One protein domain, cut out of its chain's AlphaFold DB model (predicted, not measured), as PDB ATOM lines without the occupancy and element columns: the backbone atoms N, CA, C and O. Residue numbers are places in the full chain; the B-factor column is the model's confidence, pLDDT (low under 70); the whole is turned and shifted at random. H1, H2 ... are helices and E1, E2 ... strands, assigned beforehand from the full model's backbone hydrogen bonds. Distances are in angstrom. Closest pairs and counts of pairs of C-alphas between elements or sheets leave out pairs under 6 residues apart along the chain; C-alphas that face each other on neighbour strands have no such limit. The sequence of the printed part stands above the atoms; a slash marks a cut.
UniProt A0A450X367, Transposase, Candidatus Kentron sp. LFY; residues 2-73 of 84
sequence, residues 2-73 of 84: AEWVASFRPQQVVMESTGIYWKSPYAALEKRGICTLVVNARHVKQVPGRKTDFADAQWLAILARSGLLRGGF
ATOM      1  N   ALA A   2     164.922 289.967 234.676       86.81
ATOM      2  CA  ALA A   2     164.016 289.267 233.750       86.81
ATOM      3  C   ALA A   2     164.074 287.731 233.853       86.81
ATOM      4  O   ALA A   2     163.050 287.073 233.768       86.81
ATOM      5  N   GLU A   3     165.253 287.163 234.112       91.50
ATOM      6  CA  GLU A   3     165.425 285.722 234.340       91.50
ATOM      7  C   GLU A   3     164.770 285.231 235.636       91.50
ATOM      8  O   GLU A   3     164.108 284.197 235.654       91.50
ATOM      9  N   TRP A   4     164.877 286.023 236.703       93.25
ATOM     10  CA  TRP A   4     164.183 285.756 237.958       93.25
ATOM     11  C   TRP A   4     162.665 285.806 237.758       93.25
ATOM     12  O   TRP A   4     161.974 284.883 238.166       93.25
ATOM     13  N   VAL A   5     162.148 286.804 237.033       88.62
ATOM     14  CA  VAL A   5     160.718 286.887 236.687       88.62
ATOM     15  C   VAL A   5     160.285 285.699 235.819       88.62
ATOM     16  O   VAL A   5     159.257 285.083 236.092       88.62
ATOM     17  N   ALA A   6     161.086 285.321 234.819       88.88
ATOM     18  CA  ALA A   6     160.814 284.181 233.947       88.88
ATOM     19  C   ALA A   6     160.730 282.849 234.714       88.88
ATOM     20  O   ALA A   6     159.952 281.977 234.328       88.88
ATOM     21  N   SER A   7     161.473 282.700 235.818       94.31
ATOM     22  CA  SER A   7     161.429 281.489 236.651       94.31
ATOM     23  C   SER A   7     160.039 281.199 237.236       94.31
ATOM     24  O   SER A   7     159.688 280.035 237.423       94.31
ATOM     25  N   PHE A   8     159.205 282.228 237.427       90.56
ATOM     26  CA  PHE A   8     157.824 282.085 237.902       90.56
ATOM     27  C   PHE A   8     156.825 281.740 236.790       90.56
ATOM     28  O   PHE A   8     155.653 281.513 237.082       90.56
ATOM     29  N   ARG A   9     157.264 281.714 235.522       88.25
ATOM     30  CA  ARG A   9     156.426 281.495 234.328       88.25
ATOM     31  C   ARG A   9     155.140 282.344 234.325       88.25
ATOM     32  O   ARG A   9     154.044 281.794 234.192       88.25
ATOM     33  N   PRO A  10     155.239 283.676 234.489       85.06
ATOM     34  CA  PRO A  10     154.061 284.527 234.513       85.06
ATOM     35  C   PRO A  10     153.387 284.551 233.140       85.06
ATOM     36  O   PRO A  10     154.053 284.666 232.113       85.06
ATOM     37  N   GLN A  11     152.055 284.510 233.125       82.44
ATOM     38  CA  GLN A  11     151.281 284.771 231.906       82.44
ATOM     39  C   GLN A  11     151.383 286.243 231.482       82.44
ATOM     40  O   GLN A  11     151.316 286.558 230.297       82.44
ATOM     41  N   GLN A  12     151.549 287.142 232.458       83.06
ATOM     42  CA  GLN A  12     151.608 288.580 232.252       83.06
ATOM     43  C   GLN A  12     152.377 289.265 233.386       83.06
ATOM     44  O   GLN A  12     152.298 288.847 234.542       83.06
ATOM     45  N   VAL A  13     153.088 290.342 233.059       87.44
ATOM     46  CA  VAL A  13     153.720 291.266 234.008       87.44
ATOM     47  C   VAL A  13     153.082 292.639 233.851       87.44
ATOM     48  O   VAL A  13     152.809 293.069 232.735       87.44
ATOM     49  N   VAL A  14     152.853 293.343 234.958       86.38
ATOM     50  CA  VAL A  14     152.320 294.709 234.944       86.38
ATOM     51  C   VAL A  14     153.304 295.643 235.627       86.38
ATOM     52  O   VAL A  14     153.840 295.322 236.686       86.38
ATOM     53  N   MET A  15     153.546 296.791 235.006       85.50
ATOM     54  CA  MET A  15     154.442 297.828 235.491       85.50
ATOM     55  C   MET A  15     153.729 299.174 235.538       85.50
ATOM     56  O   MET A  15     153.002 299.541 234.616       85.50
ATOM     57  N   GLU A  16     153.973 299.938 236.595       83.88
ATOM     58  CA  GLU A  16     153.496 301.312 236.694       83.88
ATOM     59  C   GLU A  16     154.381 302.257 235.859       83.88
ATOM     60  O   GLU A  16     155.610 302.198 235.903       83.88
ATOM     61  N   SER A  17     153.761 303.166 235.101       79.19
ATOM     62  CA  SER A  17     154.449 304.204 234.319       79.19
ATOM     63  C   SER A  17     154.845 305.424 235.168       79.19
ATOM     64  O   SER A  17     154.594 306.570 234.774       79.19
ATOM     65  N   THR A  18     155.448 305.225 236.338       69.81
ATOM     66  CA  THR A  18     156.000 306.314 237.159       69.81
ATOM     67  C   THR A  18     157.408 306.688 236.684       69.81
ATOM     68  O   THR A  18     158.428 306.279 237.227       69.81
ATOM     69  N   GLY A  19     157.478 307.484 235.612       71.88
ATOM     70  CA  GLY A  19     158.738 308.010 235.067       71.88
ATOM     71  C   GLY A  19     159.366 307.140 233.969       71.88
ATOM     72  O   GLY A  19     158.665 306.432 233.257       71.88
ATOM     73  N   ILE A  20     160.687 307.239 233.777       77.06
ATOM     74  CA  ILE A  20     161.418 306.607 232.650       77.06
ATOM     75  C   ILE A  20     161.866 305.168 232.981       77.06
ATOM     76  O   ILE A  20     162.137 304.373 232.080       77.06
ATOM     77  N   TYR A  21     161.912 304.808 234.267       79.25
ATOM     78  CA  TYR A  21     162.544 303.575 234.745       79.25
ATOM     79  C   TYR A  21     161.889 302.281 234.256       79.25
ATOM     80  O   TYR A  21     162.581 301.271 234.172       79.25
ATOM     81  N   TRP A  22     160.611 302.292 233.868       84.81
ATOM     82  CA  TRP A  22     159.932 301.099 233.348       84.81
ATOM     83  C   TRP A  22     160.502 300.607 232.010       84.81
ATOM     84  O   TRP A  22     160.396 299.420 231.716       84.81
ATOM     85  N   LYS A  23     161.154 301.473 231.216       85.50
ATOM     86  CA  LYS A  23     161.650 301.125 229.871       85.50
ATOM     87  C   LYS A  23     162.688 300.001 229.887       85.50
ATOM     88  O   LYS A  23     162.636 299.103 229.054       85.50
ATOM     89  N   SER A  24     163.630 300.047 230.831       89.88
ATOM     90  CA  SER A  24     164.729 299.072 230.904       89.88
ATOM     91  C   SER A  24     164.243 297.665 231.310       89.88
ATOM     92  O   SER A  24     164.517 296.709 230.580       89.88
ATOM     93  N   PRO A  25     163.445 297.502 232.386       87.94
ATOM     94  CA  PRO A  25     162.811 296.227 232.709       87.94
ATOM     95  C   PRO A  25     161.857 295.740 231.617       87.94
ATOM     96  O   PRO A  25     161.890 294.557 231.290       87.94
ATOM     97  N   TYR A  26     161.061 296.635 231.020       87.69
ATOM     98  CA  TYR A  26     160.155 296.292 229.925       87.69
ATOM     99  C   TYR A  26     160.920 295.676 228.749       87.69
ATOM    100  O   TYR A  26     160.613 294.562 228.340       87.69
ATOM    101  N   ALA A  27     161.990 296.326 228.280       88.50
ATOM    102  CA  ALA A  27     162.819 295.798 227.197       88.50
ATOM    103  C   ALA A  27     163.459 294.442 227.552       88.50
ATOM    104  O   ALA A  27     163.594 293.564 226.698       88.50
ATOM    105  N   ALA A  28     163.855 294.241 228.813       90.06
ATOM    106  CA  ALA A  28     164.415 292.971 229.270       90.06
ATOM    107  C   ALA A  28     163.373 291.835 229.316       90.06
ATOM    108  O   ALA A  28     163.718 290.685 229.044       90.06
ATOM    109  N   LEU A  29     162.119 292.145 229.659       88.62
ATOM    110  CA  LEU A  29     161.002 291.196 229.682       88.62
ATOM    111  C   LEU A  29     160.493 290.883 228.268       88.62
ATOM    112  O   LEU A  29     160.251 289.719 227.949       88.62
ATOM    113  N   GLU A  30     160.421 291.893 227.402       86.12
ATOM    114  CA  GLU A  30     160.041 291.756 225.994       86.12
ATOM    115  C   GLU A  30     161.006 290.825 225.246       86.12
ATOM    116  O   GLU A  30     160.570 289.891 224.578       86.12
ATOM    117  N   LYS A  31     162.323 290.966 225.466       87.81
ATOM    118  CA  LYS A  31     163.348 290.048 224.921       87.81
ATOM    119  C   LYS A  31     163.184 288.590 225.362       87.81
ATOM    120  O   LYS A  31     163.730 287.695 224.723       87.81
ATOM    121  N   ARG A  32     162.477 288.337 226.465       85.25
ATOM    122  CA  ARG A  32     162.163 286.988 226.963       85.25
ATOM    123  C   ARG A  32     160.793 286.490 226.483       85.25
ATOM    124  O   ARG A  32     160.399 285.396 226.871       85.25
ATOM    125  N   GLY A  33     160.077 287.267 225.669       84.31
ATOM    126  CA  GLY A  33     158.730 286.941 225.194       84.31
ATOM    127  C   GLY A  33     157.654 287.050 226.278       84.31
ATOM    128  O   GLY A  33     156.593 286.444 226.150       84.31
ATOM    129  N   ILE A  34     157.915 287.783 227.364       85.50
ATOM    130  CA  ILE A  34     156.965 287.934 228.470       85.50
ATOM    131  C   ILE A  34     156.001 289.076 228.147       85.50
ATOM    132  O   ILE A  34     156.424 290.219 227.958       85.50
ATOM    133  N   CYS A  35     154.697 288.781 228.145       83.38
ATOM    134  CA  CYS A  35     153.658 289.790 227.958       83.38
ATOM    135  C   CYS A  35     153.718 290.811 229.102       83.38
ATOM    136  O   CYS A  35     153.360 290.506 230.239       83.38
ATOM    137  N   THR A  36     154.199 292.016 228.805       85.69
ATOM    138  CA  THR A  36     154.380 293.075 229.798       85.69
ATOM    139  C   THR A  36     153.439 294.227 229.477       85.69
ATOM    140  O   THR A  36     153.430 294.732 228.360       85.69
ATOM    141  N   LEU A  37     152.635 294.650 230.450       83.88
ATOM    142  CA  LEU A  37     151.759 295.810 230.345       83.88
ATOM    143  C   LEU A  37     152.315 296.961 231.167       83.88
ATOM    144  O   LEU A  37     152.675 296.794 232.330       83.88
ATOM    145  N   VAL A  38     152.300 298.150 230.581       84.38
ATOM    146  CA  VAL A  38     152.639 299.387 231.279       84.38
ATOM    147  C   VAL A  38     151.347 300.161 231.515       84.38
ATOM    148  O   VAL A  38     150.607 300.446 230.573       84.38
ATOM    149  N   VAL A  39     151.038 300.472 232.771       79.38
ATOM    150  CA  VAL A  39     149.789 301.142 233.159       79.38
ATOM    151  C   VAL A  39     150.059 302.509 233.767       79.38
ATOM    152  O   VAL A  39     151.036 302.722 234.485       79.38
ATOM    153  N   ASN A  40     149.188 303.471 233.468       74.44
ATOM    154  CA  ASN A  40     149.313 304.811 234.022       74.44
ATOM    155  C   ASN A  40     148.834 304.832 235.482       74.44
ATOM    156  O   ASN A  40     147.668 304.546 235.756       74.44
ATOM    157  N   ALA A  41     149.711 305.248 236.398       63.59
ATOM    158  CA  ALA A  41     149.436 305.386 237.830       63.59
ATOM    159  C   ALA A  41     148.176 306.214 238.147       63.59
ATOM    160  O   ALA A  41     147.487 305.968 239.138       63.59
ATOM    161  N   ARG A  42     147.829 307.188 237.289       62.75
ATOM    162  CA  ARG A  42     146.644 308.043 237.474       62.75
ATOM    163  C   ARG A  42     145.336 307.265 237.345       62.75
ATOM    164  O   ARG A  42     144.343 307.661 237.945       62.75
ATOM    165  N   HIS A  43     145.326 306.157 236.601       59.03
ATOM    166  CA  HIS A  43     144.142 305.307 236.438       59.03
ATOM    167  C   HIS A  43     143.954 304.296 237.578       59.03
ATOM    168  O   HIS A  43     142.874 303.731 237.709       59.03
ATOM    169  N   VAL A  44     144.963 304.096 238.430       61.12
ATOM    170  CA  VAL A  44     144.948 303.067 239.489       61.12
ATOM    171  C   VAL A  44     144.308 303.580 240.797       61.12
ATOM    172  O   VAL A  44     144.024 302.793 241.695       61.12
ATOM    173  N   LYS A  45     143.949 304.875 240.846       56.94
ATOM    174  CA  LYS A  45     143.404 305.630 241.993       56.94
ATOM    175  C   LYS A  45     144.319 305.636 243.228       56.94
ATOM    176  O   LYS A  45     144.891 304.643 243.660       56.94
ATOM    177  N   GLN A  46     144.443 306.821 243.816       54.75
ATOM    178  CA  GLN A  46     145.153 307.048 245.069       54.75
ATOM    179  C   GLN A  46     144.399 306.355 246.209       54.75
ATOM    180  O   GLN A  46     143.306 306.784 246.566       54.75
ATOM    181  N   VAL A  47     144.979 305.297 246.777       54.41
ATOM    182  CA  VAL A  47     144.531 304.758 248.065       54.41
ATOM    183  C   VAL A  47     145.003 305.743 249.145       54.41
ATOM    184  O   VAL A  47     146.217 305.909 249.307       54.41
ATOM    185  N   PRO A  48     144.103 306.466 249.838       44.53
ATOM    186  CA  PRO A  48     144.506 307.380 250.893       44.53
ATOM    187  C   PRO A  48     144.950 306.568 252.110       44.53
ATOM    188  O   PRO A  48     144.213 305.722 252.605       44.53
ATOM    189  N   GLY A  49     146.156 306.856 252.599       52.91
ATOM    190  CA  GLY A  49     146.732 306.200 253.770       52.91
ATOM    191  C   GLY A  49     147.611 305.003 253.411       52.91
ATOM    192  O   GLY A  49     147.127 303.916 253.125       52.91
ATOM    193  N   ARG A  50     148.931 305.204 253.537       51.62
ATOM    194  CA  ARG A  50     149.952 304.145 253.637       51.62
ATOM    195  C   ARG A  50     150.209 303.342 252.346       51.62
ATOM    196  O   ARG A  50     150.193 302.114 252.349       51.62
ATOM    197  N   LYS A  51     150.539 304.039 251.251       60.56
ATOM    198  CA  LYS A  51     151.127 303.414 250.052       60.56
ATOM    199  C   LYS A  51     152.558 302.954 250.360       60.56
ATOM    200  O   LYS A  51     153.430 303.781 250.599       60.56
ATOM    201  N   THR A  52     152.782 301.646 250.365       69.25
ATOM    202  CA  THR A  52     154.120 301.056 250.204       69.25
ATOM    203  C   THR A  52     154.214 300.495 248.791       69.25
ATOM    204  O   THR A  52     153.196 300.046 248.258       69.25
ATOM    205  N   ASP A  53     155.403 300.487 248.190       73.88
ATOM    206  CA  ASP A  53     155.610 299.965 246.830       73.88
ATOM    207  C   ASP A  53     155.117 298.514 246.679       73.88
ATOM    208  O   ASP A  53     154.581 298.128 245.644       73.88
ATOM    209  N   PHE A  54     155.207 297.719 247.752       77.75
ATOM    210  CA  PHE A  54     154.674 296.356 247.793       77.75
ATOM    211  C   PHE A  54     153.147 296.302 247.712       77.75
ATOM    212  O   PHE A  54     152.603 295.503 246.948       77.75
ATOM    213  N   ALA A  55     152.451 297.142 248.484       77.25
ATOM    214  CA  ALA A  55     150.992 297.185 248.470       77.25
ATOM    215  C   ALA A  55     150.461 297.666 247.112       77.25
ATOM    216  O   ALA A  55     149.455 297.150 246.626       77.25
ATOM    217  N   ASP A  56     151.161 298.609 246.475       77.25
ATOM    218  CA  ASP A  56     150.812 299.092 245.139       77.25
ATOM    219  C   ASP A  56     150.995 298.001 244.071       77.25
ATOM    220  O   ASP A  56     150.074 297.725 243.302       77.25
ATOM    221  N   ALA A  57     152.122 297.283 244.102       79.12
ATOM    222  CA  ALA A  57     152.372 296.159 243.200       79.12
ATOM    223  C   ALA A  57     151.336 295.029 243.358       79.12
ATOM    224  O   ALA A  57     150.863 294.470 242.366       79.12
ATOM    225  N   GLN A  58     150.941 294.706 244.596       82.38
ATOM    226  CA  GLN A  58     149.880 293.726 244.852       82.38
ATOM    227  C   GLN A  58     148.529 294.198 244.313       82.38
ATOM    228  O   GLN A  58     147.809 293.420 243.682       82.38
ATOM    229  N   TRP A  59     148.190 295.469 244.521       79.56
ATOM    230  CA  TRP A  59     146.953 296.053 244.017       79.56
ATOM    231  C   TRP A  59     146.898 296.042 242.485       79.56
ATOM    232  O   TRP A  59     145.902 295.613 241.902       79.56
ATOM    233  N   LEU A  60     147.999 296.402 241.825       78.88
ATOM    234  CA  LEU A  60     148.151 296.301 240.375       78.88
ATOM    235  C   LEU A  60     147.949 294.869 239.869       78.88
ATOM    236  O   LEU A  60     147.228 294.666 238.894       78.88
ATOM    237  N   ALA A  61     148.519 293.870 240.543       80.19
ATOM    238  CA  ALA A  61     148.330 292.468 240.172       80.19
ATOM    239  C   ALA A  61     146.860 292.017 240.305       80.19
ATOM    240  O   ALA A  61     146.354 291.291 239.446       80.19
ATOM    241  N   ILE A  62     146.148 292.475 241.341       81.06
ATOM    242  CA  ILE A  62     144.714 292.199 241.536       81.06
ATOM    243  C   ILE A  62     143.878 292.846 240.423       81.06
ATOM    244  O   ILE A  62     142.996 292.202 239.844       81.06
ATOM    245  N   LEU A  63     144.166 294.102 240.079       77.88
ATOM    246  CA  LEU A  63     143.468 294.803 239.002       77.88
ATOM    247  C   LEU A  63     143.743 294.167 237.629       77.88
ATOM    248  O   LEU A  63     142.833 294.056 236.807       77.88
ATOM    249  N   ALA A  64     144.971 293.698 237.392       76.06
ATOM    250  CA  ALA A  64     145.338 292.972 236.177       76.06
ATOM    251  C   ALA A  64     144.541 291.668 236.053       76.06
ATOM    252  O   ALA A  64     143.920 291.403 235.025       76.06
ATOM    253  N   ARG A  65     144.488 290.887 237.138       76.44
ATOM    254  CA  ARG A  65     143.781 289.602 237.179       76.44
ATOM    255  C   ARG A  65     142.266 289.742 237.037       76.44
ATOM    256  O   ARG A  65     141.624 288.851 236.494       76.44
ATOM    257  N   SER A  66     141.697 290.839 237.528       76.38
ATOM    258  CA  SER A  66     140.264 291.133 237.388       76.38
ATOM    259  C   SER A  66     139.888 291.700 236.014       76.38
ATOM    260  O   SER A  66     138.707 291.916 235.759       76.38
ATOM    261  N   GLY A  67     140.859 291.943 235.122       69.94
ATOM    262  CA  GLY A  67     140.614 292.522 233.798       69.94
ATOM    263  C   GLY A  67     140.191 293.995 233.836       69.94
ATOM    264  O   GLY A  67     139.757 294.543 232.826       69.94
ATOM    265  N   LEU A  68     140.319 294.649 234.996       66.12
ATOM    266  CA  LEU A  68     139.951 296.051 235.202       66.12
ATOM    267  C   LEU A  68     141.053 297.019 234.744       66.12
ATOM    268  O   LEU A  68     140.809 298.221 234.633       66.12
ATOM    269  N   LEU A  69     142.257 296.514 234.448       64.69
ATOM    270  CA  LEU A  69     143.318 297.301 233.827       64.69
ATOM    271  C   LEU A  69     143.203 297.263 232.304       64.69
ATOM    272  O   LEU A  69     143.418 296.232 231.672       64.69
ATOM    273  N   ARG A  70     142.981 298.433 231.699       58.88
ATOM    274  CA  ARG A  70     143.412 298.662 230.318       58.88
ATOM    275  C   ARG A  70     144.898 298.990 230.339       58.88
ATOM    276  O   ARG A  70     145.292 300.038 230.852       58.88
ATOM    277  N   GLY A  71     145.707 298.087 229.789       58.28
ATOM    278  CA  GLY A  71     147.105 298.366 229.486       58.28
ATOM    279  C   GLY A  71     147.227 299.642 228.653       58.28
ATOM    280  O   GLY A  71     146.410 299.882 227.762       58.28
ATOM    281  N   GLY A  72     148.225 300.473 228.952       57.75
ATOM    282  CA  GLY A  72     148.633 301.518 228.022       57.75
ATOM    283  C   GLY A  72     149.121 300.875 226.726       57.75
ATOM    284  O   GLY A  72     149.691 299.784 226.748       57.75
ATOM    285  N   PHE A  73     148.879 301.530 225.591       54.19
ATOM    286  CA  PHE A  73     149.432 301.073 224.322       54.19
ATOM    287  C   PHE A  73     150.955 301.228 224.365       54.19
ATOM    288  O   PHE A  73     151.462 302.351 224.395       54.19
TER     289      PHE A  73
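Overview. This is residues 2 to 73 of the 84 residues of the protein "Transposase" of Candidatus Kentron sp. LFY (UniProt A0A450X367). Two short parallel strands, E1 and E2, lie side by side in the middle, with H2 packed on one side of the pair and H3 on another, beside E1. H1 lies at one end, and residues 48 to 54 stick out at the other. The 72 printed residues run H1, E1, H2, E2, H3, a mixed class with under half in named elements. The whole is compact, radius of gyration of the C-alphas 12.3 A, spanning 36 by 24 by 22 A.

Along the chain. E1 is residues 13 to 16 and E2 residues 36 to 39. H3, residues 53 to 65, is 18.5 A long and ends at C-alpha 65 (143.781, 289.602, 237.179). H2 is residues 23 to 30; H1, residues 2 to 7, begins at C-alpha 2 (164.016, 289.267, 233.750).

Arrangement. E1 and E2 are parallel at 27 degrees, with N 15 and O 37 2.8 A apart, within hydrogen-bond range. E1, H2 and E2 form a strand-helix-strand unit, two parallel neighbour strands with a helix between, with a right-handed crossover. The closest C-alphas of H2 and E2, Tyr 26 and Thr 36, are 6.6 A apart; those of E1 and H3, Val 14 and Ala 61, 6.9 A. H1 and H2 only just touch, with 3 pairs of C-alphas within 8 A, closest Ala 2 and Leu 29 at 5.4 A. H2 and H3 are apart. In H1, H2 and H3 every O i to N i+4 pair is within hydrogen-bond range.

Size, cuts and confidence. The C-alphas of Lys 31 and Gly 49, the two farthest apart, are 37.0 A apart. The printed part has no cut; the link E2 to H3 is long. pLDDT is under 70 at residues 18, 41 to 52 and 67 to 73.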